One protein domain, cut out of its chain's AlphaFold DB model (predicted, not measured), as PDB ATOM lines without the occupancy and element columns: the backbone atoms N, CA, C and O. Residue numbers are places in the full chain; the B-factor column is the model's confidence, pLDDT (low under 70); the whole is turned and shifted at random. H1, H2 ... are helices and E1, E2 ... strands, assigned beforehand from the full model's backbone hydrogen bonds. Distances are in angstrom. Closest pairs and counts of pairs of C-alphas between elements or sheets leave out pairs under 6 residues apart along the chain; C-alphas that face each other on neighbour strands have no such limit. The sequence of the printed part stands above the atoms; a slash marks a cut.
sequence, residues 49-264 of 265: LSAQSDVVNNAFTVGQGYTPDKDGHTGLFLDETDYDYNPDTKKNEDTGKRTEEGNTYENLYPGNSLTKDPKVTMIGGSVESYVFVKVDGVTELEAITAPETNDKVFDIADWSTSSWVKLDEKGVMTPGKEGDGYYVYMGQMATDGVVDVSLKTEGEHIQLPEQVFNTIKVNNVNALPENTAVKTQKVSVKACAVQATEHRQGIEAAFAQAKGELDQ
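This is residues 49 to 264 of the 265 residues of an uncharacterized protein of Blautia argi (UniProt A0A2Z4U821). The model is an elongated strand sandwich, only partly face to face: the strongly twisted sheet E2 E14 E8 E11 E10 has the curled sheet E4 E3 E7 E12 over part of one face, and helix H2 covers the other. Toward one end of the long axis lie the small sheet E6 E13 E9 and the pair E1 E5. The printed part has 216 residues, with fourteen named strands and two named helices in the order E1 to E8, H1, E9 to E14, H2; the class is mostly strand, though under half of the residues are in named elements. The five-strand sheet is mixed, the others antiparallel. The whole is compact, with a radius of gyration of the C-alphas of 18.1 A and spans of 58 by 37 by 28 A.

The largest sheet runs E2, residues 59 to 62, E14, residues 236 to 243, E8, residues 129 to 136, E11, residues 181 to 185, and E10, residues 164 to 167. E2 and E14 are parallel, with N 62 and O 241 2.8 A apart; E14 and E8 are antiparallel, with N 132 and O 240 2.8 A apart. E10 and E11 form a hairpin. H2, residues 251 to 262, is on this sheet at a height of 6.9 A, slantwise to the strands, making two layers, a helix on one face of a sheet; C-alphas Cys 240 and Ala 258 are its closest to E14, 6.0 A. Facing this sheet in a sandwich, two sheets face to face with planes 10 degrees apart, are E4, residues 91 to 99, E3, residues 76 to 86, E7, residues 119 to 123, and E12, residues 205 to 207. E3 pairs with E7 over residues 76 to 79, N 77 and O 121 being 3.0 A apart, and with E4, its hairpin partner, over 80 to 86. E6, residues 113 to 115, E13, residues 215 to 218, and E9, residues 154 to 157, make a third sheet, which H1, residues 138 to 142, only grazes. E1, residues 49 to 52, pairs with E5, residues 104 to 108, N 51 and O 105 being 2.8 A apart. Every O i to N i+4 pair is within hydrogen-bond range in H1, and 5 of 8 are in H2.

E1 begins at C-alpha 49 (-31.278, -5.775, -3.851). E3 is 31.6 A long, E14 23.5 A, E8 22.6 A and E4, which bends by 91 degrees at residue 96, 18.1 A. H2, 15.1 A long, ends at C-alpha 262 (-25.900, 21.116, 6.948).

The farthest C-alphas, those of Glu 148 and Glu 246, are 58.1 A apart. The printed part has no cut. Long links join E2 to E3, H1 to E9, E10 to E11, E11 to E12 and E13 to E14. The pLDDT is under 70 at residues 49 to 57 and 222 to 233.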
ATOM      1  N   LEU A  49     -31.072  -7.180  -4.190       63.47
ATOM      2  CA  LEU A  49     -31.278  -5.775  -3.851       63.47
ATOM      3  C   LEU A  49     -30.263  -4.938  -4.634       63.47
ATOM      4  O   LEU A  49     -29.118  -5.351  -4.810       63.47
ATOM      5  N   SER A  50     -30.694  -3.773  -5.108       57.03
ATOM      6  CA  SER A  50     -29.782  -2.697  -5.502       57.03
ATOM      7  C   SER A  50     -29.889  -1.600  -4.458       57.03
ATOM      8  O   SER A  50     -30.984  -1.370  -3.947       57.03
ATOM      9  N   ALA A  51     -28.778  -0.956  -4.127       58.41
ATOM     10  CA  ALA A  51     -28.726   0.209  -3.260       58.41
ATOM     11  C   ALA A  51     -27.983   1.320  -3.999       58.41
ATOM     12  O   ALA A  51     -26.955   1.069  -4.616       58.41
ATOM     13  N   GLN A  52     -28.509   2.536  -3.934       60.19
ATOM     14  CA  GLN A  52     -27.850   3.726  -4.453       60.19
ATOM     15  C   GLN A  52     -27.549   4.625  -3.268       60.19
ATOM     16  O   GLN A  52     -28.458   4.877  -2.474       60.19
ATOM     17  N   SER A  53     -26.315   5.102  -3.166       61.03
ATOM     18  CA  SER A  53     -25.983   6.176  -2.249       61.03
ATOM     19  C   SER A  53     -26.183   7.550  -2.884       61.03
ATOM     20  O   SER A  53     -26.147   7.703  -4.105       61.03
ATOM     21  N   ASP A  54     -26.451   8.552  -2.048       59.34
ATOM     22  CA  ASP A  54     -26.587   9.926  -2.522       59.34
ATOM     23  C   ASP A  54     -25.229  10.528  -2.912       59.34
ATOM     24  O   ASP A  54     -24.178  10.128  -2.406       59.34
ATOM     25  N   VAL A  55     -25.304  11.542  -3.777       58.16
ATOM     26  CA  VAL A  55     -24.191  12.413  -4.171       58.16
ATOM     27  C   VAL A  55     -23.544  13.011  -2.920       58.16
ATOM     28  O   VAL A  55     -24.228  13.601  -2.079       58.16
ATOM     29  N   VAL A  56     -22.222  12.894  -2.804       58.28
ATOM     30  CA  VAL A  56     -21.445  13.406  -1.663       58.28
ATOM     31  C   VAL A  56     -20.854  14.802  -1.914       58.28
ATOM     32  O   VAL A  56     -20.142  15.325  -1.065       58.28
ATOM     33  N   ASN A  57     -21.264  15.488  -2.989       57.00
ATOM     34  CA  ASN A  57     -21.011  16.919  -3.233       57.00
ATOM     35  C   ASN A  57     -21.828  17.852  -2.298       57.00
ATOM     36  O   ASN A  57     -22.513  18.777  -2.729       57.00
ATOM     37  N   ASN A  58     -21.810  17.564  -0.996       73.25
ATOM     38  CA  ASN A  58     -22.513  18.285   0.063       73.25
ATOM     39  C   ASN A  58     -21.503  18.813   1.091       73.25
ATOM     40  O   ASN A  58     -21.607  18.538   2.290       73.25
ATOM     41  N   ALA A  59     -20.483  19.511   0.598       82.25
ATOM     42  CA  ALA A  59     -19.447  20.135   1.402       82.25
ATOM     43  C   ALA A  59     -19.649  21.656   1.431       82.25
ATOM     44  O   ALA A  59     -19.748  22.301   0.389       82.25
ATOM     45  N   PHE A  60     -19.713  22.229   2.631       89.44
ATOM     46  CA  PHE A  60     -19.997  23.649   2.843       89.44
ATOM     47  C   PHE A  60     -18.884  24.320   3.639       89.44
ATOM     48  O   PHE A  60     -18.201  23.690   4.445       89.44
ATOM     49  N   THR A  61     -18.718  25.623   3.451       92.12
ATOM     50  CA  THR A  61     -17.781  26.422   4.240       92.12
ATOM     51  C   THR A  61     -18.488  27.629   4.836       92.12
ATOM     52  O   THR A  61     -19.283  28.287   4.168       92.12
ATOM     53  N   VAL A  62     -18.196  27.935   6.099       91.62
ATOM     54  CA  VAL A  62     -18.704  29.123   6.793       91.62
ATOM     55  C   VAL A  62     -17.531  29.950   7.291       91.62
ATOM     56  O   VAL A  62     -16.746  29.504   8.124       91.62
ATOM     57  N   GLY A  63     -17.423  31.175   6.785       90.31
ATOM     58  CA  GLY A  63     -16.307  32.075   7.060       90.31
ATOM     59  C   GLY A  63     -15.604  32.506   5.779       90.31
ATOM     60  O   GLY A  63     -16.155  32.402   4.685       90.31
ATOM     61  N   GLN A  64     -14.401  33.048   5.923       89.25
ATOM     62  CA  GLN A  64     -13.549  33.512   4.829       89.25
ATOM     63  C   GLN A  64     -12.144  32.915   4.983       89.25
ATOM     64  O   GLN A  64     -11.744  32.539   6.081       89.25
ATOM     65  N   GLY A  65     -11.365  32.865   3.900       90.38
ATOM     66  CA  GLY A  65     -10.000  32.315   3.937       90.38
ATOM     67  C   GLY A  65      -9.918  30.814   3.652       90.38
ATOM     68  O   GLY A  65      -8.971  30.152   4.072       90.38
ATOM     69  N   TYR A  66     -10.910  30.277   2.946       95.31
ATOM     70  CA  TYR A  66     -10.830  28.949   2.357       95.31
ATOM     71  C   TYR A  66     -10.144  29.015   0.999       95.31
ATOM     72  O   TYR A  66     -10.421  29.904   0.192       95.31
ATOM     73  N   THR A  67      -9.256  28.059   0.773       94.06
ATOM     74  CA  THR A  67      -8.466  27.949  -0.448       94.06
ATOM     75  C   THR A  67      -9.158  26.983  -1.408       94.06
ATOM     76  O   THR A  67      -9.657  25.949  -0.950       94.06
ATOM     77  N   PRO A  68      -9.225  27.297  -2.714       94.06
ATOM     78  CA  PRO A  68      -9.727  26.365  -3.707       94.06
ATOM     79  C   PRO A  68      -8.664  25.342  -4.126       94.06
ATOM     80  O   PRO A  68      -7.469  25.643  -4.126       94.06
ATOM     81  N   ASP A  69      -9.091  24.148  -4.524       93.44
ATOM     82  CA  ASP A  69      -8.219  23.200  -5.221       93.44
ATOM     83  C   ASP A  69      -8.290  23.383  -6.752       93.44
ATOM     84  O   ASP A  69      -8.905  24.311  -7.288       93.44
ATOM     85  N   LYS A  70      -7.613  22.488  -7.474       89.44
ATOM     86  CA  LYS A  70      -7.603  22.462  -8.945       89.44
ATOM     87  C   LYS A  70      -8.890  21.899  -9.564       89.44
ATOM     88  O   LYS A  70      -9.104  22.098 -10.758       89.44
ATOM     89  N   ASP A  71      -9.682  21.170  -8.783       87.44
ATOM     90  CA  ASP A  71     -10.876  20.444  -9.221       87.44
ATOM     91  C   ASP A  71     -12.162  21.262  -8.958       87.44
ATOM     92  O   ASP A  71     -13.232  20.928  -9.462       87.44
ATOM     93  N   GLY A  72     -12.034  22.413  -8.289       87.81
ATOM     94  CA  GLY A  72     -13.095  23.395  -8.073       87.81
ATOM     95  C   GLY A  72     -13.705  23.357  -6.671       87.81
ATOM     96  O   GLY A  72     -14.624  24.133  -6.400       87.81
ATOM     97  N   HIS A  73     -13.195  22.513  -5.772       91.69
ATOM     98  CA  HIS A  73     -13.610  22.500  -4.371       91.69
ATOM     99  C   HIS A  73     -13.042  23.708  -3.638       91.69
ATOM    100  O   HIS A  73     -12.016  24.262  -4.025       91.69
ATOM    101  N   THR A  74     -13.699  24.131  -2.559       93.62
ATOM    102  CA  THR A  74     -13.229  25.235  -1.713       93.62
ATOM    103  C   THR A  74     -13.306  24.830  -0.249       93.62
ATOM    104  O   THR A  74     -14.373  24.497   0.257       93.62
ATOM    105  N   GLY A  75     -12.165  24.874   0.441       94.56
ATOM    106  CA  GLY A  75     -12.032  24.515   1.852       94.56
ATOM    107  C   GLY A  75     -12.045  23.018   2.145       94.56
ATOM    108  O   GLY A  75     -11.106  22.526   2.771       94.56
ATOM    109  N   LEU A  76     -13.078  22.297   1.703       96.31
ATOM    110  CA  LEU A  76     -13.173  20.844   1.847       96.31
ATOM    111  C   LEU A  76     -14.040  20.198   0.760       96.31
ATOM    112  O   LEU A  76     -14.822  20.875   0.096       96.31
ATOM    113  N   PHE A  77     -13.947  18.877   0.666       94.94
ATOM    114  CA  PHE A  77     -14.888  18.031  -0.063       94.94
ATOM    115  C   PHE A  77     -15.066  16.680   0.649       94.94
ATOM    116  O   PHE A  77     -14.366  16.367   1.623       94.94
ATOM    117  N   LEU A  78     -16.044  15.904   0.187       92.94
ATOM    118  CA  LEU A  78     -16.355  14.559   0.662       92.94
ATOM    119  C   LEU A  78     -16.262  13.595  -0.512       92.94
ATOM    120  O   LEU A  78     -16.823  13.868  -1.564       92.94
ATOM    121  N   ASP A  79     -15.628  12.452  -0.304       93.12
ATOM    122  CA  ASP A  79     -15.584  11.378  -1.288       93.12
ATOM    123  C   ASP A  79     -15.739  10.003  -0.621       93.12
ATOM    124  O   ASP A  79     -15.587   9.837   0.594       93.12
ATOM    125  N   GLU A  80     -16.030   8.990  -1.425       91.50
ATOM    126  CA  GLU A  80     -16.063   7.592  -0.994       91.50
ATOM    127  C   GLU A  80     -15.333   6.678  -1.961       91.50
ATOM    128  O   GLU A  80     -15.057   7.070  -3.092       91.50
ATOM    129  N   THR A  81     -14.980   5.472  -1.522       91.81
ATOM    130  CA  THR A  81     -14.404   4.468  -2.421       91.81
ATOM    131  C   THR A  81     -15.413   4.141  -3.513       91.81
ATOM    132  O   THR A  81     -16.583   3.898  -3.228       91.81
ATOM    133  N   ASP A  82     -14.958   4.152  -4.759       91.19
ATOM    134  CA  ASP A  82     -15.793   3.906  -5.929       91.19
ATOM    135  C   ASP A  82     -15.905   2.399  -6.203       91.19
ATOM    136  O   ASP A  82     -14.901   1.677  -6.219       91.19
ATOM    137  N   TYR A  83     -17.133   1.921  -6.387       89.25
ATOM    138  CA  TYR A  83     -17.457   0.515  -6.589       89.25
ATOM    139  C   TYR A  83     -18.306   0.323  -7.839       89.25
ATOM    140  O   TYR A  83     -19.400   0.871  -7.951       89.25
ATOM    141  N   ASP A  84     -17.858  -0.587  -8.701       88.62
ATOM    142  CA  ASP A  84     -18.593  -0.997  -9.894       88.62
ATOM    143  C   ASP A  84     -19.090  -2.438  -9.770       88.62
ATOM    144  O   ASP A  84     -18.391  -3.338  -9.289       88.62
ATOM    145  N   TYR A  85     -20.305  -2.692 -10.255       86.31
ATOM    146  CA  TYR A  85     -20.821  -4.052 -10.346       86.31
ATOM    147  C   TYR A  85     -20.188  -4.802 -11.524       86.31
ATOM    148  O   TYR A  85     -20.371  -4.455 -12.692       86.31
ATOM    149  N   ASN A  86     -19.499  -5.901 -11.218       85.38
ATOM    150  CA  ASN A  86     -18.949  -6.816 -12.204       85.38
ATOM    151  C   ASN A  86     -19.956  -7.954 -12.495       85.38
ATOM    152  O   ASN A  86     -20.189  -8.811 -11.630       85.38
ATOM    153  N   PRO A  87     -20.543  -8.024 -13.709       83.06
ATOM    154  CA  PRO A  87     -21.539  -9.040 -14.053       83.06
ATOM    155  C   PRO A  87     -20.959 -10.455 -14.169       83.06
ATOM    156  O   PRO A  87     -21.698 -11.429 -13.991       83.06
ATOM    157  N   ASP A  88     -19.655 -10.588 -14.427       86.56
ATOM    158  CA  ASP A  88     -18.992 -11.886 -14.565       86.56
ATOM    159  C   ASP A  88     -18.768 -12.537 -13.194       86.56
ATOM    160  O   ASP A  88     -19.022 -13.732 -13.009       86.56
ATOM    161  N   THR A  89     -18.328 -11.751 -12.207       85.00
ATOM    162  CA  THR A  89     -18.074 -12.230 -10.834       85.00
ATOM    163  C   THR A  89     -19.296 -12.111  -9.922       85.00
ATOM    164  O   THR A  89     -19.328 -12.733  -8.856       85.00
ATOM    165  N   LYS A  90     -20.314 -11.362 -10.361       80.81
ATOM    166  CA  LYS A  90     -21.529 -11.001  -9.622       80.81
ATOM    167  C   LYS A  90     -21.248 -10.309  -8.291       80.81
ATOM    168  O   LYS A  90     -21.876 -10.629  -7.282       80.81
ATOM    169  N   LYS A  91     -20.296  -9.379  -8.286       83.62
ATOM    170  CA  LYS A  91     -19.875  -8.637  -7.093       83.62
ATOM    171  C   LYS A  91     -19.709  -7.160  -7.410       83.62
ATOM    172  O   LYS A  91     -19.394  -6.812  -8.539       83.62
ATOM    173  N   ASN A  92     -19.884  -6.325  -6.391       84.81
ATOM    174  CA  ASN A  92     -19.422  -4.941  -6.429       84.81
ATOM    175  C   ASN A  92     -17.926  -4.948  -6.099       84.81
ATOM    176  O   ASN A  92     -17.529  -5.481  -5.057       84.81
ATOM    177  N   GLU A  93     -17.106  -4.437  -7.009       89.75
ATOM    178  CA  GLU A  93     -15.647  -4.459  -6.938       89.75
ATOM    179  C   GLU A  93     -15.111  -3.030  -6.831       89.75
ATOM    180  O   GLU A  93     -15.600  -2.128  -7.502       89.75
ATOM    181  N   ASP A  94     -14.121  -2.840  -5.959       92.62
ATOM    182  CA  ASP A  94     -13.418  -1.566  -5.778       92.62
ATOM    183  C   ASP A  94     -12.676  -1.205  -7.075       92.62
ATOM    184  O   ASP A  94     -11.869  -1.998  -7.580       92.62
ATOM    185  N   THR A  95     -12.950  -0.020  -7.623       90.81
ATOM    186  CA  THR A  95     -12.334   0.455  -8.873       90.81
ATOM    187  C   THR A  95     -10.905   0.979  -8.671       90.81
ATOM    188  O   THR A  95     -10.194   1.272  -9.640       90.81
ATOM    189  N   GLY A  96     -10.460   1.102  -7.418       91.06
ATOM    190  CA  GLY A  96      -9.212   1.736  -7.002       91.06
ATOM    191  C   GLY A  96      -9.273   3.264  -7.019       91.06
ATOM    192  O   GLY A  96      -8.230   3.917  -6.930       91.06
ATOM    193  N   LYS A  97     -10.469   3.841  -7.178       93.00
ATOM    194  CA  LYS A  97     -10.714   5.286  -7.230       93.00
ATOM    195  C   LYS A  97     -11.655   5.717  -6.111       93.00
ATOM    196  O   LYS A  97     -12.161   4.901  -5.345       93.00
ATOM    197  N   ARG A  98     -11.864   7.029  -6.021       92.12
ATOM    198  CA  ARG A  98     -12.881   7.630  -5.162       92.12
ATOM    199  C   ARG A  98     -13.876   8.409  -6.009       92.12
ATOM    200  O   ARG A  98     -13.498   8.930  -7.059       92.12
ATOM    201  N   THR A  99     -15.124   8.444  -5.566       89.31
ATOM    202  CA  THR A  99     -16.244   9.093  -6.248       89.31
ATOM    203  C   THR A  99     -16.918  10.095  -5.323       89.31
ATOM    204  O   THR A  99     -17.056   9.859  -4.120       89.31
ATOM    205  N   GLU A 100     -17.352  11.210  -5.907       87.44
ATOM    206  CA  GLU A 100     -18.174  12.218  -5.237       87.44
ATOM    207  C   GLU A 100     -19.664  12.102  -5.606       87.44
ATOM    208  O   GLU A 100     -20.535  12.775  -5.051       87.44
ATOM    209  N   GLU A 101     -19.979  11.224  -6.556       80.00
ATOM    210  CA  GLU A 101     -21.320  11.049  -7.119       80.00
ATOM    211  C   GLU A 101     -22.129   9.974  -6.377       80.00
ATOM    212  O   GLU A 101     -23.325   9.808  -6.629       80.00
ATOM    213  N   GLY A 102     -21.490   9.286  -5.429       79.12
ATOM    214  CA  GLY A 102     -22.021   8.096  -4.781       79.12
ATOM    215  C   GLY A 102     -21.788   6.831  -5.611       79.12
ATOM    216  O   GLY A 102     -21.163   6.847  -6.668       79.12
ATOM    217  N   ASN A 103     -22.316   5.722  -5.111       80.69
ATOM    218  CA  ASN A 103     -22.163   4.372  -5.619       80.69
ATOM    219  C   ASN A 103     -23.528   3.730  -5.834       80.69
ATOM    220  O   ASN A 103     -24.484   3.959  -5.083       80.69
ATOM    221  N   THR A 104     -23.598   2.847  -6.826       80.00
ATOM    222  CA  THR A 104     -24.723   1.925  -6.988       80.00
ATOM    223  C   THR A 104     -24.235   0.507  -6.744       80.00
ATOM    224  O   THR A 104     -23.526  -0.066  -7.562       80.00
ATOM    225  N   TYR A 105     -24.643  -0.079  -5.623       77.94
ATOM    226  CA  TYR A 105     -24.376  -1.479  -5.329       77.94
ATOM    227  C   TYR A 105     -25.490  -2.336  -5.899       77.94
ATOM    228  O   TYR A 105     -26.660  -2.155  -5.556       77.94
ATOM    229  N   GLU A 106     -25.136  -3.313  -6.720       78.50
ATOM    230  CA  GLU A 106     -26.089  -4.273  -7.263       78.50
ATOM    231  C   GLU A 106     -25.936  -5.649  -6.619       78.50
ATOM    232  O   GLU A 106     -24.881  -6.015  -6.100       78.50
ATOM    233  N   ASN A 107     -27.007  -6.440  -6.702       73.38
ATOM    234  CA  ASN A 107     -27.026  -7.850  -6.325       73.38
ATOM    235  C   ASN A 107     -26.561  -8.108  -4.886       73.38
ATOM    236  O   ASN A 107     -25.721  -8.968  -4.635       73.38
ATOM    237  N   LEU A 108     -27.139  -7.366  -3.942       76.56
ATOM    238  CA  LEU A 108     -26.894  -7.565  -2.519       76.56
ATOM    239  C   LEU A 108     -27.601  -8.818  -1.998       76.56
ATOM    240  O   LEU A 108     -28.751  -9.088  -2.350       76.56
ATOM    241  N   TYR A 109     -26.928  -9.520  -1.089       73.81
ATOM    242  CA  TYR A 109     -27.400 -10.722  -0.409       73.81
ATOM    243  C   TYR A 109     -27.246 -10.607   1.114       73.81
ATOM    244  O   TYR A 109     -26.354  -9.896   1.588       73.81
ATOM    245  N   PRO A 110     -28.042 -11.362   1.897       81.00
ATOM    246  CA  PRO A 110     -27.820 -11.507   3.333       81.00
ATOM    247  C   PRO A 110     -26.372 -11.908   3.648       81.00
ATOM    248  O   PRO A 110     -25.804 -12.808   3.026       81.00
ATOM    249  N   GLY A 111     -25.770 -11.223   4.614       81.19
ATOM    250  CA  GLY A 111     -24.367 -11.365   4.998       81.19
ATOM    251  C   GLY A 111     -23.377 -10.515   4.192       81.19
ATOM    252  O   GLY A 111     -22.180 -10.594   4.463       81.19
ATOM    253  N   ASN A 112     -23.812  -9.728   3.202       83.56
ATOM    254  CA  ASN A 112     -22.928  -8.777   2.520       83.56
ATOM    255  C   ASN A 112     -22.543  -7.602   3.429       83.56
ATOM    256  O   ASN A 112     -23.333  -7.150   4.255       83.56
ATOM    257  N   SER A 113     -21.339  -7.079   3.207       87.00
ATOM    258  CA  SER A 113     -20.863  -5.821   3.777       87.00
ATOM    259  C   SER A 113     -20.507  -4.887   2.632       87.00
ATOM    260  O   SER A 113     -19.774  -5.289   1.728       87.00
ATOM    261  N   LEU A 114     -21.028  -3.667   2.674       86.12
ATOM    262  CA  LEU A 114     -20.794  -2.631   1.676       86.12
ATOM    263  C   LEU A 114     -19.953  -1.532   2.301       86.12
ATOM    264  O   LEU A 114     -20.340  -0.957   3.319       86.12
ATOM    265  N   THR A 115     -18.808  -1.262   1.692       89.00
ATOM    266  CA  THR A 115     -17.944  -0.146   2.067       89.00
ATOM    267  C   THR A 115     -18.572   1.140   1.557       89.00
ATOM    268  O   THR A 115     -18.736   1.276   0.352       89.00
ATOM    269  N   LYS A 116     -18.920   2.054   2.460       85.25
ATOM    270  CA  LYS A 116     -19.453   3.387   2.143       85.25
ATOM    271  C   LYS A 116     -18.445   4.498   2.442       85.25
ATOM    272  O   LYS A 116     -18.478   5.522   1.793       85.25
ATOM    273  N   ASP A 117     -17.610   4.314   3.461       91.44
ATOM    274  CA  ASP A 117     -16.445   5.145   3.799       91.44
ATOM    275  C   ASP A 117     -16.448   6.660   3.449       91.44
ATOM    276  O   ASP A 117     -15.462   7.141   2.881       91.44
ATOM    277  N   PRO A 118     -17.468   7.450   3.848       91.94
ATOM    278  CA  PRO A 118     -17.520   8.885   3.578       91.94
ATOM    279  C   PRO A 118     -16.337   9.598   4.237       91.94
ATOM    280  O   PRO A 118     -16.254   9.706   5.466       91.94
ATOM    281  N   LYS A 119     -15.404  10.086   3.423       94.50
ATOM    282  CA  LYS A 119     -14.146  10.662   3.887       94.50
ATOM    283  C   LYS A 119     -14.100  12.153   3.608       94.50
ATOM    284  O   LYS A 119     -14.266  12.598   2.480       94.50
ATOM    285  N   VAL A 120     -13.840  12.920   4.665       96.62
ATOM    286  CA  VAL A 120     -13.635  14.367   4.567       96.62
ATOM    287  C   VAL A 120     -12.188  14.651   4.188       96.62
ATOM    288  O   VAL A 120     -11.256  14.191   4.857       96.62
ATOM    289  N   THR A 121     -12.011  15.471   3.158       96.75
ATOM    290  CA  THR A 121     -10.713  15.994   2.738       96.75
ATOM    291  C   THR A 121     -10.714  17.510   2.858       96.75
ATOM    292  O   THR A 121     -11.566  18.178   2.285       96.75
ATOM    293  N   MET A 122      -9.754  18.056   3.603       97.75
ATOM    294  CA  MET A 122      -9.518  19.496   3.718       97.75
ATOM    295  C   MET A 122      -8.528  19.961   2.646       97.75
ATOM    296  O   MET A 122      -7.590  19.238   2.310       97.75
ATOM    297  N   ILE A 123      -8.687  21.188   2.157       97.94
ATOM    298  CA  ILE A 123      -7.789  21.794   1.169       97.94
ATOM    299  C   ILE A 123      -6.709  22.601   1.894       97.94
ATOM    300  O   ILE A 123      -7.007  23.530   2.651       97.94
ATOM    301  N   GLY A 124      -5.446  22.244   1.667       97.62
ATOM    302  CA  GLY A 124      -4.275  22.889   2.248       97.62
ATOM    303  C   GLY A 124      -4.210  24.381   1.924       97.62
ATOM    304  O   GLY A 124      -4.645  24.825   0.861       97.62
ATOM    305  N   GLY A 125      -3.716  25.167   2.878       96.81
ATOM    306  CA  GLY A 125      -3.764  26.628   2.827       96.81
ATOM    307  C   GLY A 125      -5.107  27.222   3.264       96.81
ATOM    308  O   GLY A 125      -5.241  28.442   3.303       96.81
ATOM    309  N   SER A 126      -6.113  26.405   3.592       97.31
ATOM    310  CA  SER A 126      -7.365  26.900   4.180       97.31
ATOM    311  C   SER A 126      -7.201  27.262   5.653       97.31
ATOM    312  O   SER A 126      -6.400  26.668   6.376       97.31
ATOM    313  N   VAL A 127      -7.999  28.225   6.108       97.00
ATOM    314  CA  VAL A 127      -8.027  28.677   7.502       97.00
ATOM    315  C   VAL A 127      -8.354  27.553   8.495       97.00
ATOM    316  O   VAL A 127      -9.115  26.630   8.188       97.00
ATOM    317  N   GLU A 128      -7.808  27.662   9.711       97.12
ATOM    318  CA  GLU A 128      -8.185  26.822  10.852       97.12
ATOM    319  C   GLU A 128      -9.711  26.715  10.968       97.12
ATOM    320  O   GLU A 128     -10.411  27.730  10.926       97.12
ATOM    321  N   SER A 129     -10.239  25.498  11.095       97.75
ATOM    322  CA  SER A 129     -11.684  25.265  11.030       97.75
ATOM    323  C   SER A 129     -12.163  24.162  11.967       97.75
ATOM    324  O   SER A 129     -11.497  23.145  12.149       97.75
ATOM    325  N   TYR A 130     -13.370  24.330  12.501       98.25
ATOM    326  CA  TYR A 130     -14.165  23.229  13.037       98.25
ATOM    327  C   TYR A 130     -14.758  22.443  11.876       98.25
ATOM    328  O   TYR A 130     -15.332  23.045  10.970       98.25
ATOM    329  N   VAL A 131     -14.646  21.117  11.907       98.38
ATOM    330  CA  VAL A 131     -15.190  20.253  10.853       98.38
ATOM    331  C   VAL A 131     -16.361  19.461  11.406       98.38
ATOM    332  O   VAL A 131     -16.217  18.712  12.374       98.38
ATOM    333  N   PHE A 132     -17.515  19.623  10.771       98.25
ATOM    334  CA  PHE A 132     -18.752  18.951  11.122       98.25
ATOM    335  C   PHE A 132     -19.209  18.050   9.988       98.25
ATOM    336  O   PHE A 132     -19.046  18.392   8.818       98.25
ATOM    337  N   VAL A 133     -19.847  16.939  10.335       96.69
ATOM    338  CA  VAL A 133     -20.611  16.133   9.384       96.69
ATOM    339  C   VAL A 133     -22.020  15.897   9.898       96.69
ATOM    340  O   VAL A 133     -22.245  15.793  11.104       96.69
ATOM    341  N   LYS A 134     -22.975  15.813   8.979       95.38
ATOM    342  CA  LYS A 134     -24.339  15.370   9.248       95.38
ATOM    343  C   LYS A 134     -24.540  14.023   8.578       95.38
ATOM    344  O   LYS A 134     -24.237  13.892   7.396       95.38
ATOM    345  N   VAL A 135     -25.032  13.055   9.338       93.94
ATOM    346  CA  VAL A 135     -25.432  11.739   8.847       93.94
ATOM    347  C   VAL A 135     -26.952  11.655   8.929       93.94
ATOM    348  O   VAL A 135     -27.506  11.872  10.006       93.94
ATOM    349  N   ASP A 136     -27.602  11.339   7.813       91.19
ATOM    350  CA  ASP A 136     -29.052  11.132   7.725       91.19
ATOM    351  C   ASP A 136     -29.358   9.788   7.039       91.19
ATOM    352  O   ASP A 136     -28.585   9.317   6.201       91.19
ATOM    353  N   GLY A 137     -30.513   9.194   7.355       88.31
ATOM    354  CA  GLY A 137     -31.038   7.983   6.710       88.31
ATOM    355  C   GLY A 137     -30.700   6.663   7.413       88.31
ATOM    356  O   GLY A 137     -31.174   5.611   6.987       88.31
ATOM    357  N   VAL A 138     -29.940   6.685   8.513       90.69
ATOM    358  CA  VAL A 138     -29.600   5.491   9.306       90.69
ATOM    359  C   VAL A 138     -30.832   4.919   9.997       90.69
ATOM    360  O   VAL A 138     -31.060   3.715   9.933       90.69
ATOM    361  N   THR A 139     -31.661   5.758  10.623       91.25
ATOM    362  CA  THR A 139     -32.857   5.282  11.342       91.25
ATOM    363  C   THR A 139     -33.843   4.617  10.389       91.25
ATOM    364  O   THR A 139     -34.394   3.564  10.706       91.25
ATOM    365  N   GLU A 140     -34.065   5.218   9.218       87.88
ATOM    366  CA  GLU A 140     -34.953   4.665   8.190       87.88
ATOM    367  C   GLU A 140     -34.415   3.346   7.639       87.88
ATOM    368  O   GLU A 140     -35.177   2.395   7.455       87.88
ATOM    369  N   LEU A 141     -33.099   3.270   7.432       85.62
ATOM    370  CA  LEU A 141     -32.438   2.071   6.948       85.62
ATOM    371  C   LEU A 141     -32.543   0.910   7.947       85.62
ATOM    372  O   LEU A 141     -32.927  -0.201   7.576       85.62
ATOM    373  N   GLU A 142     -32.244   1.165   9.220       88.31
ATOM    374  CA  GLU A 142     -32.293   0.154  10.280       88.31
ATOM    375  C   GLU A 142     -33.723  -0.247  10.670       88.31
ATOM    376  O   GLU A 142     -33.926  -1.289  11.299       88.31
ATOM    377  N   ALA A 143     -34.729   0.552  10.302       88.12
ATOM    378  CA  ALA A 143     -36.137   0.219  10.502       88.12
ATOM    379  C   ALA A 143     -36.652  -0.842   9.514       88.12
ATOM    380  O   ALA A 143     -37.740  -1.386   9.715       88.12
ATOM    381  N   ILE A 144     -35.897  -1.155   8.454       82.69
ATOM    382  CA  ILE A 144     -36.253  -2.220   7.516       82.69
ATOM    383  C   ILE A 144     -36.067  -3.571   8.212       82.69
ATOM    384  O   ILE A 144     -34.945  -3.967   8.537       82.69
ATOM    385  N   THR A 145     -37.166  -4.305   8.400       85.69
ATOM    386  CA  THR A 145     -37.159  -5.622   9.046       85.69
ATOM    387  C   THR A 145     -37.593  -6.751   8.115       85.69
ATOM    388  O   THR A 145     -38.336  -6.562   7.149       85.69
ATOM    389  N   ALA A 146     -37.111  -7.959   8.408       82.75
ATOM    390  CA  ALA A 146     -37.528  -9.176   7.729       82.75
ATOM    391  C   ALA A 146     -38.990  -9.524   8.099       82.75
ATOM    392  O   ALA A 146     -39.325  -9.502   9.286       82.75
ATOM    393  N   PRO A 147     -39.865  -9.912   7.147       75.12
ATOM    394  CA  PRO A 147     -41.304 -10.053   7.413       75.12
ATOM    395  C   PRO A 147     -41.665 -11.139   8.431       75.12
ATOM    396  O   PRO A 147     -42.678 -11.031   9.118       75.12
ATOM    397  N   GLU A 148     -40.867 -12.206   8.501       77.81
ATOM    398  CA  GLU A 148     -41.182 -13.382   9.319       77.81
ATOM    399  C   GLU A 148     -40.574 -13.327  10.722       77.81
ATOM    400  O   GLU A 148     -41.177 -13.819  11.674       77.81
ATOM    401  N   THR A 149     -39.384 -12.740  10.861       82.44
ATOM    402  CA  THR A 149     -38.647 -12.705  12.134       82.44
ATOM    403  C   THR A 149     -38.657 -11.332  12.793       82.44
ATOM    404  O   THR A 149     -38.411 -11.235  13.992       82.44
ATOM    405  N   ASN A 150     -38.984 -10.281  12.035       84.12
ATOM    406  CA  ASN A 150     -38.860  -8.884  12.440       84.12
ATOM    407  C   ASN A 150     -37.420  -8.477  12.825       84.12
ATOM    408  O   ASN A 150     -37.222  -7.489  13.530       84.12
ATOM    409  N   ASP A 151     -36.420  -9.225  12.354       87.06
ATOM    410  CA  ASP A 151     -35.007  -8.873  12.509       87.06
ATOM    411  C   ASP A 151     -34.637  -7.729  11.562       87.06
ATOM    412  O   ASP A 151     -35.136  -7.674  10.434       87.06
ATOM    413  N   LYS A 152     -33.733  -6.842  11.992       86.94
ATOM    414  CA  LYS A 152     -33.192  -5.778  11.136       86.94
ATOM    415  C   LYS A 152     -32.491  -6.370   9.917       86.94
ATOM    416  O   LYS A 152     -31.641  -7.250  10.058       86.94
ATOM    417  N   VAL A 153     -32.798  -5.844   8.737       84.50
ATOM    418  CA  VAL A 153     -32.149  -6.244   7.481       84.50
ATOM    419  C   VAL A 153     -30.816  -5.528   7.294       84.50
ATOM    420  O   VAL A 153     -29.887  -6.126   6.757       84.50
ATOM    421  N   PHE A 154     -30.710  -4.282   7.749       86.88
ATOM    422  CA  PHE A 154     -29.513  -3.466   7.591       86.88
ATOM    423  C   PHE A 154     -29.039  -2.909   8.927       86.88
ATOM    424  O   PHE A 154     -29.862  -2.580   9.778       86.88
ATOM    425  N   ASP A 155     -27.722  -2.775   9.069       90.00
ATOM    426  CA  ASP A 155     -27.066  -2.069  10.173       90.00
ATOM    427  C   ASP A 155     -25.915  -1.215   9.629       90.00
ATOM    428  O   ASP A 155     -25.215  -1.624   8.696       90.00
ATOM    429  N   ILE A 156     -25.674  -0.056  10.245       91.12
ATOM    430  CA  ILE A 156     -24.443   0.712  10.023       91.12
ATOM    431  C   ILE A 156     -23.396   0.281  11.043       91.12
ATOM    432  O   ILE A 156     -23.669   0.183  12.239       91.12
ATOM    433  N   ALA A 157     -22.181   0.029  10.573       91.94
ATOM    434  CA  ALA A 157     -21.095  -0.471  11.394       91.94
ATOM    435  C   ALA A 157     -19.806   0.340  11.230       91.94
ATOM    436  O   ALA A 157     -19.633   1.122  10.292       91.94
ATOM    437  N   ASP A 158     -18.884   0.072  12.156       95.00
ATOM    438  CA  ASP A 158     -17.535   0.637  12.193       95.00
ATOM    439  C   ASP A 158     -17.552   2.165  12.362       95.00
ATOM    440  O   ASP A 158     -16.873   2.900  11.648       95.00
ATOM    441  N   TRP A 159     -18.366   2.637  13.311       96.94
ATOM    442  CA  TRP A 159     -18.431   4.039  13.713       96.94
ATOM    443  C   TRP A 159     -17.144   4.476  14.418       96.94
ATOM    444  O   TRP A 159     -16.751   3.906  15.439       96.94
ATOM    445  N   SER A 160     -16.536   5.561  13.945       96.75
ATOM    446  CA  SER A 160     -15.332   6.142  14.549       96.75
ATOM    447  C   SER A 160     -15.670   7.133  15.663       96.75
ATOM    448  O   SER A 160     -15.260   8.289  15.632       96.75
ATOM    449  N   THR A 161     -16.420   6.690  16.676       96.19
ATOM    450  CA  THR A 161     -16.963   7.566  17.742       96.19
ATOM    451  C   THR A 161     -15.914   8.277  18.613       96.19
ATOM    452  O   THR A 161     -16.262   9.177  19.379       96.19
ATOM    453  N   SER A 162     -14.637   7.893  18.508       94.25
ATOM    454  CA  SER A 162     -13.502   8.598  19.116       94.25
ATOM    455  C   SER A 162     -13.047   9.816  18.312       94.25
ATOM    456  O   SER A 162     -12.695  10.832  18.904       94.25
ATOM    457  N   SER A 163     -13.050   9.713  16.981       97.00
ATOM    458  CA  SER A 163     -12.608  10.776  16.069       97.00
ATOM    459  C   SER A 163     -13.769  11.639  15.589       97.00
ATOM    460  O   SER A 163     -13.569  12.806  15.280       97.00
ATOM    461  N   TRP A 164     -14.979  11.087  15.564       98.12
ATOM    462  CA  TRP A 164     -16.216  11.759  15.192       98.12
ATOM    463  C   TRP A 164     -17.185  11.689  16.365       98.12
ATOM    464  O   TRP A 164     -17.828  10.668  16.614       98.12
ATOM    465  N   VAL A 165     -17.278  12.784  17.113       98.38
ATOM    466  CA  VAL A 165     -18.099  12.846  18.323       98.38
ATOM    467  C   VAL A 165     -19.464  13.420  17.972       98.38
ATOM    468  O   VAL A 165     -19.559  14.539  17.474       98.38
ATOM    469  N   LYS A 166     -20.525  12.656  18.244       98.38
ATOM    470  CA  LYS A 166     -21.904  13.090  17.998       98.38
ATOM    471  C   LYS A 166     -22.255  14.315  18.841       98.38
ATOM    472  O   LYS A 166     -21.807  14.418  19.982       98.38
ATOM    473  N   LEU A 167     -23.080  15.199  18.301       98.19
ATOM    474  CA  LEU A 167     -23.610  16.384  18.961       98.19
ATOM    475  C   LEU A 167     -25.116  16.241  19.195       98.19
ATOM    476  O   LEU A 167     -25.831  15.661  18.374       98.19
ATOM    477  N   ASP A 168     -25.604  16.805  20.297       96.44
ATOM    478  CA  ASP A 168     -27.031  17.066  20.464       96.44
ATOM    479  C   ASP A 168     -27.483  18.295  19.648       96.44
ATOM    480  O   ASP A 168     -26.688  18.971  18.991       96.44
ATOM    481  N   GLU A 169     -28.777  18.617  19.695       91.94
ATOM    482  CA  GLU A 169     -29.349  19.743  18.941       91.94
ATOM    483  C   GLU A 169     -28.753  21.115  19.300       91.94
ATOM    484  O   GLU A 169     -28.921  22.073  18.543       91.94
ATOM    485  N   LYS A 170     -28.072  21.229  20.444       93.06
ATOM    486  CA  LYS A 170     -27.436  22.459  20.928       93.06
ATOM    487  C   LYS A 170     -25.933  22.490  20.648       93.06
ATOM    488  O   LYS A 170     -25.286  23.475  20.989       93.06
ATOM    489  N   GLY A 171     -25.379  21.450  20.024       94.81
ATOM    490  CA  GLY A 171     -23.945  21.336  19.766       94.81
ATOM    491  C   GLY A 171     -23.148  20.798  20.952       94.81
ATOM    492  O   GLY A 171     -21.923  20.913  20.954       94.81
ATOM    493  N   VAL A 172     -23.810  20.216  21.958       96.44
ATOM    494  CA  VAL A 172     -23.127  19.580  23.089       96.44
ATOM    495  C   VAL A 172     -22.670  18.191  22.665       96.44
ATOM    496  O   VAL A 172     -23.458  17.380  22.181       96.44
ATOM    497  N   MET A 173     -21.387  17.898  22.870       97.19
ATOM    498  CA  MET A 173     -20.814  16.593  22.560       97.19
ATOM    499  C   MET A 173     -21.440  15.475  23.404       97.19
ATOM    500  O   MET A 173     -21.474  15.534  24.634       97.19
ATOM    501  N   THR A 174     -21.843  14.400  22.733       97.31
ATOM    502  CA  THR A 174     -22.331  13.146  23.311       97.31
ATOM    503  C   THR A 174     -21.430  11.980  22.864       97.31
ATOM    504  O   THR A 174     -21.760  11.280  21.902       97.31
ATOM    505  N   PRO A 175     -20.270  11.763  23.518       96.12
ATOM    506  CA  PRO A 175     -19.309  10.734  23.118       96.12
ATOM    507  C   PRO A 175     -19.900   9.318  23.089       96.12
ATOM    508  O   PRO A 175     -20.735   8.963  23.923       96.12
ATOM    509  N   GLY A 176     -19.443   8.501  22.135       95.19
ATOM    510  CA  GLY A 176     -19.864   7.101  21.991       95.19
ATOM    511  C   GLY A 176     -21.291   6.902  21.470       95.19
ATOM    512  O   GLY A 176     -21.844   5.816  21.628       95.19
ATOM    513  N   LYS A 177     -21.927   7.941  20.912       97.00
ATOM    514  CA  LYS A 177     -23.257   7.846  20.292       97.00
ATOM    515  C   LYS A 177     -23.160   7.715  18.769       97.00
ATOM    516  O   LYS A 177     -22.307   8.329  18.139       97.00
ATOM    517  N   GLU A 178     -24.088   6.953  18.199       96.50
ATOM    518  CA  GLU A 178     -24.137   6.535  16.789       96.50
ATOM    519  C   GLU A 178     -25.505   6.882  16.163       96.50
ATOM    520  O   GLU A 178     -26.418   7.322  16.875       96.50
ATOM    521  N   GLY A 179     -25.650   6.711  14.846       94.62
ATOM    522  CA  GLY A 179     -26.893   6.923  14.086       94.62
ATOM    523  C   GLY A 179     -27.092   8.352  13.567       94.62
ATOM    524  O   GLY A 179     -26.179   9.168  13.619       94.62
ATOM    525  N   ASP A 180     -28.304   8.695  13.134       95.12
ATOM    526  CA  ASP A 180     -28.589  10.003  12.517       95.12
ATOM    527  C   ASP A 180     -28.262  11.196  13.415       95.12
ATOM    528  O   ASP A 180     -28.534  11.179  14.622       95.12
ATOM    529  N   GLY A 181     -27.709  12.250  12.827       95.88
ATOM    530  CA  GLY A 181     -27.426  13.509  13.502       95.88
ATOM    531  C   GLY A 181     -26.091  14.117  13.099       95.88
ATOM    532  O   GLY A 181     -25.516  13.807  12.058       95.88
ATOM    533  N   TYR A 182     -25.607  15.011  13.951       97.81
ATOM    534  CA  TYR A 182     -24.418  15.810  13.691       97.81
ATOM    535  C   TYR A 182     -23.224  15.272  14.454       97.81
ATOM    536  O   TYR A 182     -23.361  14.801  15.580       97.81
ATOM    537  N   TYR A 183     -22.049  15.398  13.861       98.38
ATOM    538  CA  TYR A 183     -20.786  14.961  14.425       98.38
ATOM    539  C   TYR A 183     -19.744  16.051  14.225       98.38
ATOM    540  O   TYR A 183     -19.731  16.712  13.190       98.38
ATOM    541  N   VAL A 184     -18.859  16.219  15.203       98.44
ATOM    542  CA  VAL A 184     -17.679  17.082  15.105       98.44
ATOM    543  C   VAL A 184     -16.418  16.231  15.067       98.44
ATOM    544  O   VAL A 184     -16.318  15.220  15.772       98.44
ATOM    545  N   TYR A 185     -15.455  16.638  14.245       98.50
ATOM    546  CA  TYR A 185     -14.157  15.989  14.186       98.50
ATOM    547  C   TYR A 185     -13.300  16.348  15.407       98.50
ATOM    548  O   TYR A 185     -12.967  17.507  15.642       98.50
ATOM    549  N   MET A 186     -12.910  15.324  16.159       97.62
ATOM    550  CA  MET A 186     -12.068  15.380  17.357       97.62
ATOM    551  C   MET A 186     -10.863  14.430  17.251       97.62
ATOM    552  O   MET A 186     -10.222  14.124  18.255       97.62
ATOM    553  N   GLY A 187     -10.578  13.921  16.048       96.56
ATOM    554  CA  GLY A 187      -9.473  12.996  15.811       96.56
ATOM    555  C   GLY A 187      -8.098  13.662  15.914       96.56
ATOM    556  O   GLY A 187      -7.959  14.839  16.230       96.56
ATOM    557  N   GLN A 188      -7.050  12.901  15.598       95.75
ATOM    558  CA  GLN A 188      -5.649  13.301  15.813       95.75
ATOM    559  C   GLN A 188      -5.198  14.589  15.098       95.75
ATOM    560  O   GLN A 188      -4.172  15.155  15.464       95.75
ATOM    561  N   MET A 189      -5.924  15.037  14.068       96.56
ATOM    562  CA  MET A 189      -5.633  16.303  13.382       96.56
ATOM    563  C   MET A 189      -6.310  17.518  14.026       96.56
ATOM    564  O   MET A 189      -6.035  18.644  13.615       96.56
ATOM    565  N   ALA A 190      -7.185  17.306  15.010       96.62
ATOM    566  CA  ALA A 190      -7.877  18.368  15.716       96.62
ATOM    567  C   ALA A 190      -7.196  18.692  17.051       96.62
ATOM    568  O   ALA A 190      -6.820  17.807  17.817       96.62
ATOM    569  N   THR A 191      -7.096  19.982  17.366       95.81
ATOM    570  CA  THR A 191      -6.793  20.479  18.716       95.81
ATOM    571  C   THR A 191      -7.986  21.296  19.187       95.81
ATOM    572  O   THR A 191      -8.346  22.277  18.541       95.81
ATOM    573  N   ASP A 192      -8.626  20.876  20.281       93.31
ATOM    574  CA  ASP A 192      -9.868  21.481  20.793       93.31
ATOM    575  C   ASP A 192     -10.993  21.566  19.737       93.31
ATOM    576  O   ASP A 192     -11.761  22.527  19.687       93.31
ATOM    577  N   GLY A 193     -11.077  20.554  18.864       94.56
ATOM    578  CA  GLY A 193     -12.066  20.465  17.779       94.56
ATOM    579  C   GLY A 193     -11.737  21.282  16.527       94.56
ATOM    580  O   GLY A 193     -12.533  21.303  15.591       94.56
ATOM    581  N   VAL A 194     -10.573  21.936  16.491       97.69
ATOM    582  CA  VAL A 194     -10.110  22.734  15.349       97.69
ATOM    583  C   VAL A 194      -9.044  21.979  14.571       97.69
ATOM    584  O   VAL A 194      -8.027  21.577  15.136       97.69
ATOM    585  N   VAL A 195      -9.263  21.831  13.267       98.00
ATOM    586  CA  VAL A 195      -8.294  21.312  12.301       98.00
ATOM    587  C   VAL A 195      -7.531  22.483  11.685       98.00
ATOM    588  O   VAL A 195      -8.142  23.403  11.140       98.00
ATOM    589  N   ASP A 196      -6.199  22.431  11.735       97.38
ATOM    590  CA  ASP A 196      -5.320  23.416  11.096       97.38
ATOM    591  C   ASP A 196      -4.620  22.815   9.868       97.38
ATOM    592  O   ASP A 196      -3.766  21.927   9.969       97.38
ATOM    593  N   VAL A 197      -4.992  23.318   8.689       97.19
ATOM    594  CA  VAL A 197      -4.330  23.024   7.409       97.19
ATOM    595  C   VAL A 197      -3.742  24.278   6.757       97.19
ATOM    596  O   VAL A 197      -3.313  24.228   5.605       97.19
ATOM    597  N   SER A 198      -3.673  25.395   7.487       95.81
ATOM    598  CA  SER A 198      -3.282  26.704   6.949       95.81
ATOM    599  C   SER A 198      -1.821  26.759   6.504       95.81
ATOM    600  O   SER A 198      -1.480  27.465   5.560       95.81
ATOM    601  N   LEU A 199      -0.962  25.963   7.147       95.69
ATOM    602  CA  LEU A 199       0.464  25.852   6.826       95.69
ATOM    603  C   LEU A 199       0.788  24.701   5.860       95.69
ATOM    604  O   LEU A 199       1.963  24.412   5.621       95.69
ATOM    605  N   LYS A 200      -0.227  23.996   5.349       97.06
ATOM    606  CA  LYS A 200      -0.053  22.968   4.311       97.06
ATOM    607  C   LYS A 200       0.096  23.621   2.943       97.06
ATOM    608  O   LYS A 200      -0.202  24.803   2.782       97.06
ATOM    609  N   THR A 201       0.582  22.860   1.965       96.75
ATOM    610  CA  THR A 201       0.755  23.393   0.611       96.75
ATOM    611  C   THR A 201      -0.607  23.820   0.072       96.75
ATOM    612  O   THR A 201      -1.592  23.100   0.226       96.75
ATOM    613  N   GLU A 202      -0.677  25.005  -0.527       96.38
ATOM    614  CA  GLU A 202      -1.921  25.543  -1.076       96.38
ATOM    615  C   GLU A 202      -2.514  24.577  -2.116       96.38
ATOM    616  O   GLU A 202      -1.805  24.115  -3.014       96.38
ATOM    617  N   GLY A 203      -3.796  24.230  -1.967       94.12
ATOM    618  CA  GLY A 203      -4.488  23.289  -2.856       94.12
ATOM    619  C   GLY A 203      -4.166  21.806  -2.613       94.12
ATOM    620  O   GLY A 203      -4.644  20.950  -3.352       94.12
ATOM    621  N   GLU A 204      -3.354  21.469  -1.606       96.56
ATOM    622  CA  GLU A 204      -3.041  20.077  -1.251       96.56
ATOM    623  C   GLU A 204      -4.246  19.377  -0.613       96.56
ATOM    624  O   GLU A 204      -4.918  19.941   0.244       96.56
ATOM    625  N   HIS A 205      -4.510  18.126  -0.989       96.44
ATOM    626  CA  HIS A 205      -5.624  17.352  -0.437       96.44
ATOM    627  C   HIS A 205      -5.196  16.688   0.876       96.44
ATOM    628  O   HIS A 205      -4.420  15.730   0.886       96.44
ATOM    629  N   ILE A 206      -5.713  17.194   1.994       97.25
ATOM    630  CA  ILE A 206      -5.399  16.735   3.345       97.25
ATOM    631  C   ILE A 206      -6.571  15.912   3.881       97.25
ATOM    632  O   ILE A 206      -7.541  16.446   4.418       97.25
ATOM    633  N   GLN A 207      -6.487  14.592   3.734       96.25
ATOM    634  CA  GLN A 207      -7.529  13.689   4.221       96.25
ATOM    635  C   GLN A 207      -7.559  13.655   5.745       96.25
ATOM    636  O   GLN A 207      -6.539  13.378   6.385       96.25
ATOM    637  N   LEU A 208      -8.744  13.862   6.321       96.81
ATOM    638  CA  LEU A 208      -8.935  13.610   7.739       96.81
ATOM    639  C   LEU A 208      -8.841  12.098   8.004       96.81
ATOM    640  O   LEU A 208      -9.438  11.289   7.281       96.81
ATOM    641  N   PRO A 209      -8.077  11.686   9.028       94.88
ATOM    642  CA  PRO A 209      -8.064  10.312   9.485       94.88
ATOM    643  C   PRO A 209      -9.454   9.887   9.934       94.88
ATOM    644  O   PRO A 209     -10.072  10.598  10.721       94.88
ATOM    645  N   GLU A 210      -9.848   8.689   9.507       93.44
ATOM    646  CA  GLU A 210     -11.122   8.046   9.836       93.44
ATOM    647  C   GLU A 210     -12.364   8.763   9.277       93.44
ATOM    648  O   GLU A 210     -12.522   9.979   9.325       93.44
ATOM    649  N   GLN A 211     -13.282   7.967   8.751       93.88
ATOM    650  CA  GLN A 211     -14.629   8.350   8.341       93.88
ATOM    651  C   GLN A 211     -15.601   8.239   9.525       93.88
ATOM    652  O   GLN A 211     -15.311   7.548  10.495       93.88
ATOM    653  N   VAL A 212     -16.770   8.881   9.460       95.44
ATOM    654  CA  VAL A 212     -17.758   8.830  10.559       95.44
ATOM    655  C   VAL A 212     -18.298   7.410  10.814       95.44
ATOM    656  O   VAL A 212     -18.465   7.010  11.967       95.44
ATOM    657  N   PHE A 213     -18.485   6.623   9.754       95.50
ATOM    658  CA  PHE A 213     -18.737   5.178   9.762       95.50
ATOM    659  C   PHE A 213     -18.166   4.577   8.473       95.50
ATOM    660  O   PHE A 213     -17.953   5.314   7.515       95.50
ATOM    661  N   ASN A 214     -17.936   3.263   8.409       92.81
ATOM    662  CA  ASN A 214     -17.334   2.642   7.220       92.81
ATOM    663  C   ASN A 214     -18.304   1.763   6.428       92.81
ATOM    664  O   ASN A 214     -18.253   1.731   5.199       92.81
ATOM    665  N   THR A 215     -19.188   1.048   7.123       90.19
ATOM    666  CA  THR A 215     -19.815  -0.142   6.547       90.19
ATOM    667  C   THR A 215     -21.328  -0.104   6.675       90.19
ATOM    668  O   THR A 215     -21.858   0.147   7.755       90.19
ATOM    669  N   ILE A 216     -22.020  -0.463   5.595       88.81
ATOM    670  CA  ILE A 216     -23.425  -0.876   5.623       88.81
ATOM    671  C   ILE A 216     -23.462  -2.403   5.568       88.81
ATOM    672  O   ILE A 216     -22.978  -3.015   4.614       88.81
ATOM    673  N   LYS A 217     -24.014  -3.042   6.598       88.62
ATOM    674  CA  LYS A 217     -24.171  -4.498   6.666       88.62
ATOM    675  C   LYS A 217     -25.558  -4.892   6.203       88.62
ATOM    676  O   LYS A 217     -26.543  -4.308   6.634       88.62
ATOM    677  N   VAL A 218     -25.623  -5.925   5.373       85.94
ATOM    678  CA  VAL A 218     -26.854  -6.661   5.087       85.94
ATOM    679  C   VAL A 218     -26.868  -7.860   6.024       85.94
ATOM    680  O   VAL A 218     -26.083  -8.795   5.865       85.94
ATOM    681  N   ASN A 219     -27.720  -7.835   7.037       85.69
ATOM    682  CA  ASN A 219     -27.768  -8.874   8.051       85.69
ATOM    683  C   ASN A 219     -28.207 -10.220   7.478       85.69
ATOM    684  O   ASN A 219     -28.914 -10.314   6.473       85.69
ATOM    685  N   ASN A 220     -27.772 -11.290   8.143       82.69
ATOM    686  CA  ASN A 220     -28.128 -12.647   7.759       82.69
ATOM    687  C   ASN A 220     -29.548 -12.984   8.240       82.69
ATOM    688  O   ASN A 220     -29.727 -13.570   9.306       82.69
ATOM    689  N   VAL A 221     -30.546 -12.563   7.466       74.31
ATOM    690  CA  VAL A 221     -31.966 -12.819   7.728       74.31
ATOM    691  C   VAL A 221     -32.488 -13.962   6.853       74.31
ATOM    692  O   VAL A 221     -32.094 -14.109   5.698       74.31
ATOM    693  N   ASN A 222     -33.394 -14.778   7.404       64.38
ATOM    694  CA  ASN A 222     -33.893 -16.005   6.758       64.38
ATOM    695  C   ASN A 222     -34.710 -15.751   5.479       64.38
ATOM    696  O   ASN A 222     -34.811 -16.637   4.632       64.38
ATOM    697  N   ALA A 223     -35.289 -14.559   5.343       64.75
ATOM    698  CA  ALA A 223     -35.972 -14.107   4.142       64.75
ATOM    699  C   ALA A 223     -35.936 -12.576   4.081       64.75
ATOM    700  O   ALA A 223     -36.232 -11.899   5.068       64.75
ATOM    701  N   LEU A 224     -35.588 -12.032   2.917       63.75
ATOM    702  CA  LEU A 224     -35.763 -10.611   2.626       63.75
ATOM    703  C   LEU A 224     -37.219 -10.369   2.193       63.75
ATOM    704  O   LEU A 224     -37.802 -11.251   1.557       63.75
ATOM    705  N   PRO A 225     -37.830  -9.209   2.494       61.38
ATOM    706  CA  PRO A 225     -39.172  -8.913   2.003       61.38
ATOM    707  C   PRO A 225     -39.237  -8.984   0.463       61.38
ATOM    708  O   PRO A 225     -38.413  -8.381  -0.235       61.38
ATOM    709  N   GLU A 226     -40.210  -9.718  -0.095       51.66
ATOM    710  CA  GLU A 226     -40.485  -9.705  -1.542       51.66
ATOM    711  C   GLU A 226     -40.773  -8.263  -1.996       51.66
ATOM    712  O   GLU A 226     -41.481  -7.525  -1.314       51.66
ATOM    713  N   ASN A 227     -40.231  -7.842  -3.145       49.75
ATOM    714  CA  ASN A 227     -40.291  -6.446  -3.608       49.75
ATOM    715  C   ASN A 227     -39.711  -5.417  -2.623       49.75
ATOM    716  O   ASN A 227     -40.114  -4.252  -2.672       49.75
ATOM    717  N   THR A 228     -38.705  -5.774  -1.811       52.81
ATOM    718  CA  THR A 228     -37.777  -4.743  -1.323       52.81
ATOM    719  C   THR A 228     -37.006  -4.227  -2.536       52.81
ATOM    720  O   THR A 228     -35.865  -4.591  -2.801       52.81
ATOM    721  N   ALA A 229     -37.653  -3.387  -3.340       43.50
ATOM    722  CA  ALA A 229     -36.945  -2.394  -4.100       43.50
ATOM    723  C   ALA A 229     -36.272  -1.520  -3.044       43.50
ATOM    724  O   ALA A 229     -36.794  -0.488  -2.651       43.50
ATOM    725  N   VAL A 230     -35.082  -1.933  -2.615       48.88
ATOM    726  CA  VAL A 230     -34.093  -1.124  -1.890       48.88
ATOM    727  C   VAL A 230     -33.559  -0.011  -2.810       48.88
ATOM    728  O   VAL A 230     -32.503   0.571  -2.603       48.88
ATOM    729  N   LYS A 231     -34.325   0.334  -3.850       40.94
ATOM    730  CA  LYS A 231     -34.143   1.543  -4.617       40.94
ATOM    731  C   LYS A 231     -34.241   2.680  -3.608       40.94
ATOM    732  O   LYS A 231     -35.316   2.921  -3.073       40.94
ATOM    733  N   THR A 232     -33.086   3.305  -3.392       48.28
ATOM    734  CA  THR A 232     -32.812   4.490  -2.571       48.28
ATOM    735  C   THR A 232     -32.613   4.260  -1.063       48.28
ATOM    736  O   THR A 232     -33.314   4.868  -0.259       48.28
ATOM    737  N   GLN A 233     -31.620   3.453  -0.652       58.06
ATOM    738  CA  GLN A 233     -31.020   3.630   0.685       58.06
ATOM    739  C   GLN A 233     -30.234   4.939   0.720       58.06
ATOM    740  O   GLN A 233     -29.048   4.984   0.406       58.06
ATOM    741  N   LYS A 234     -30.905   6.016   1.103       70.12
ATOM    742  CA  LYS A 234     -30.308   7.345   1.188       70.12
ATOM    743  C   LYS A 234     -29.615   7.552   2.526       70.12
ATOM    744  O   LYS A 234     -29.986   8.436   3.288       70.12
ATOM    745  N   VAL A 235     -28.628   6.711   2.835       83.19
ATOM    746  CA  VAL A 235     -27.668   7.111   3.866       83.19
ATOM    747  C   VAL A 235     -26.811   8.196   3.240       83.19
ATOM    748  O   VAL A 235     -26.015   7.927   2.335       83.19
ATOM    749  N   SER A 236     -27.028   9.423   3.695       85.94
ATOM    750  CA  SER A 236     -26.361  10.607   3.171       85.94
ATOM    751  C   SER A 236     -25.433  11.188   4.224       85.94
ATOM    752  O   SER A 236     -25.713  11.147   5.426       85.94
ATOM    753  N   VAL A 237     -24.302  11.708   3.753       90.69
ATOM    754  CA  VAL A 237     -23.350  12.434   4.585       90.69
ATOM    755  C   VAL A 237     -23.093  13.787   3.949       90.69
ATOM    756  O   VAL A 237     -22.767  13.874   2.767       90.69
ATOM    757  N   LYS A 238     -23.255  14.839   4.747       92.44
ATOM    758  CA  LYS A 238     -22.893  16.214   4.397       92.44
ATOM    759  C   LYS A 238     -21.775  16.674   5.320       92.44
ATOM    760  O   LYS A 238     -21.744  16.253   6.475       92.44
ATOM    761  N   ALA A 239     -20.882  17.533   4.848       94.88
ATOM    762  CA  ALA A 239     -19.783  18.078   5.638       94.88
ATOM    763  C   ALA A 239     -19.784  19.606   5.611       94.88
ATOM    764  O   ALA A 239     -20.172  20.226   4.628       94.88
ATOM    765  N   CYS A 240     -19.335  20.226   6.695       96.56
ATOM    766  CA  CYS A 240     -19.207  21.671   6.788       96.56
ATOM    767  C   CYS A 240     -17.956  22.040   7.586       96.56
ATOM    768  O   CYS A 240     -17.764  21.539   8.696       96.56
ATOM    769  N   ALA A 241     -17.121  22.925   7.039       97.56
ATOM    770  CA  ALA A 241     -16.062  23.587   7.790       97.56
ATOM    771  C   ALA A 241     -16.534  24.967   8.238       97.56
ATOM    772  O   ALA A 241     -17.045  25.752   7.441       97.56
ATOM    773  N   VAL A 242     -16.314  25.279   9.509       97.56
ATOM    774  CA  VAL A 242     -16.572  26.602  10.077       97.56
ATOM    775  C   VAL A 242     -15.261  27.196  10.543       97.56
ATOM    776  O   VAL A 242     -14.591  26.620  11.401       97.56
ATOM    777  N   GLN A 243     -14.918  28.366  10.014       96.62
ATOM    778  CA  GLN A 243     -13.691  29.074  10.338       96.62
ATOM    779  C   GLN A 243     -13.590  29.301  11.851       96.62
ATOM    780  O   GLN A 243     -14.510  29.817  12.495       96.62
ATOM    781  N   ALA A 244     -12.443  28.952  12.424       94.81
ATOM    782  CA  ALA A 244     -12.109  29.309  13.788       94.81
ATOM    783  C   ALA A 244     -11.797  30.812  13.873       94.81
ATOM    784  O   ALA A 244     -11.071  31.385  13.062       94.81
ATOM    785  N   THR A 245     -12.370  31.465  14.874       90.12
ATOM    786  CA  THR A 245     -12.030  32.838  15.253       90.12
ATOM    787  C   THR A 245     -10.659  32.865  15.930       90.12
ATOM    788  O   THR A 245     -10.175  31.843  16.409       90.12
ATOM    789  N   GLU A 246     -10.060  34.052  16.045       82.19
ATOM    790  CA  GLU A 246      -8.742  34.264  16.674       82.19
ATOM    791  C   GLU A 246      -8.629  33.679  18.100       82.19
ATOM    792  O   GLU A 246      -7.539  33.372  18.576       82.19
ATOM    793  N   HIS A 247      -9.761  33.483  18.784       82.88
ATOM    794  CA  HIS A 247      -9.827  32.894  20.123       82.88
ATOM    795  C   HIS A 247     -10.542  31.540  20.175       82.88
ATOM    796  O   HIS A 247     -10.889  31.107  21.270       82.88
ATOM    797  N   ARG A 248     -10.753  30.881  19.024       87.88
ATOM    798  CA  ARG A 248     -11.405  29.567  18.891       87.88
ATOM    799  C   ARG A 248     -12.729  29.499  19.657       87.88
ATOM    800  O   ARG A 248     -12.808  29.032  20.792       87.88
ATOM    801  N   GLN A 249     -13.787  30.004  19.027       91.88
ATOM    802  CA  GLN A 249     -15.140  29.952  19.577       91.88
ATOM    803  C   GLN A 249     -15.505  28.519  19.985       91.88
ATOM    804  O   GLN A 249     -15.153  27.579  19.292       91.88
ATOM    805  N   GLY A 250     -16.245  28.330  21.077       93.94
ATOM    806  CA  GLY A 250     -16.631  26.980  21.502       93.94
ATOM    807  C   GLY A 250     -17.368  26.192  20.406       93.94
ATOM    808  O   GLY A 250     -18.067  26.781  19.578       93.94
ATOM    809  N   ILE A 251     -17.251  24.858  20.442       96.75
ATOM    810  CA  ILE A 251     -17.872  23.937  19.470       96.75
ATOM    811  C   ILE A 251     -19.366  24.231  19.291       96.75
ATOM    812  O   ILE A 251     -19.835  24.259  18.161       96.75
ATOM    813  N   GLU A 252     -20.099  24.537  20.365       96.38
ATOM    814  CA  GLU A 252     -21.524  24.902  20.306       96.38
ATOM    815  C   GLU A 252     -21.786  26.127  19.407       96.38
ATOM    816  O   GLU A 252     -22.709  26.132  18.593       96.38
ATOM    817  N   ALA A 253     -20.942  27.159  19.502       95.38
ATOM    818  CA  ALA A 253     -21.071  28.381  18.711       95.38
ATOM    819  C   ALA A 253     -20.643  28.182  17.249       95.38
ATOM    820  O   ALA A 253     -21.223  28.791  16.347       95.38
ATOM    821  N   ALA A 254     -19.635  27.343  17.001       96.69
ATOM    822  CA  ALA A 254     -19.266  26.941  15.646       96.69
ATOM    823  C   ALA A 254     -20.359  26.061  15.014       96.69
ATOM    824  O   ALA A 254     -20.761  26.288  13.876       96.69
ATOM    825  N   PHE A 255     -20.914  25.119  15.774       97.50
ATOM    826  CA  PHE A 255     -21.981  24.236  15.324       97.50
ATOM    827  C   PHE A 255     -23.257  25.004  14.968       97.50
ATOM    828  O   PHE A 255     -23.867  24.726  13.940       97.50
ATOM    829  N   ALA A 256     -23.632  26.014  15.757       95.25
ATOM    830  CA  ALA A 256     -24.780  26.867  15.444       95.25
ATOM    831  C   ALA A 256     -24.671  27.531  14.057       95.25
ATOM    832  O   ALA A 256     -25.690  27.755  13.407       95.25
ATOM    833  N   GLN A 257     -23.447  27.809  13.592       93.81
ATOM    834  CA  GLN A 257     -23.184  28.322  12.247       93.81
ATOM    835  C   GLN A 257     -23.247  27.205  11.194       93.81
ATOM    836  O   GLN A 257     -23.891  27.376  10.164       93.81
ATOM    837  N   ALA A 258     -22.642  26.044  11.472       95.06
ATOM    838  CA  ALA A 258     -22.644  24.895  10.562       95.06
ATOM    839  C   ALA A 258     -24.048  24.338  10.296       95.06
ATOM    840  O   ALA A 258     -24.355  23.924   9.180       95.06
ATOM    841  N   LYS A 259     -24.898  24.306  11.329       93.31
ATOM    842  CA  LYS A 259     -26.212  23.657  11.294       93.31
ATOM    843  C   LYS A 259     -27.094  24.200  10.168       93.31
ATOM    844  O   LYS A 259     -27.786  23.428   9.519       93.31
ATOM    845  N   GLY A 260     -27.041  25.512   9.923       87.44
ATOM    846  CA  GLY A 260     -27.803  26.154   8.854       87.44
ATOM    847  C   GLY A 260     -27.415  25.669   7.457       87.44
ATOM    848  O   GLY A 260     -28.295  25.534   6.617       87.44
ATOM    849  N   GLU A 261     -26.138  25.370   7.220       89.19
ATOM    850  CA  GLU A 261     -25.652  24.820   5.946       89.19
ATOM    851  C   GLU A 261     -25.948  23.320   5.836       89.19
ATOM    852  O   GLU A 261     -26.461  22.846   4.828       89.19
ATOM    853  N   LEU A 262     -25.707  22.569   6.915       90.00
ATOM    854  CA  LEU A 262     -25.900  21.116   6.948       90.00
ATOM    855  C   LEU A 262     -27.372  20.684   6.818       90.00
ATOM    856  O   LEU A 262     -27.644  19.546   6.435       90.00
ATOM    857  N   ASP A 263     -28.320  21.568   7.133       88.19
ATOM    858  CA  ASP A 263     -29.757  21.327   6.967       88.19
ATOM    859  C   ASP A 263     -30.312  21.732   5.593       88.19
ATOM    860  O   ASP A 263     -31.479  21.442   5.308       88.19
ATOM    861  N   GLN A 264     -29.523  22.382   4.729       73.81
ATOM    862  CA  GLN A 264     -29.980  22.728   3.379       73.81
ATOM    863  C   GLN A 264     -30.187  21.453   2.554       73.81
ATOM    864  O   GLN A 264     -29.363  20.537   2.604       73.81
TER     865      GLN A 264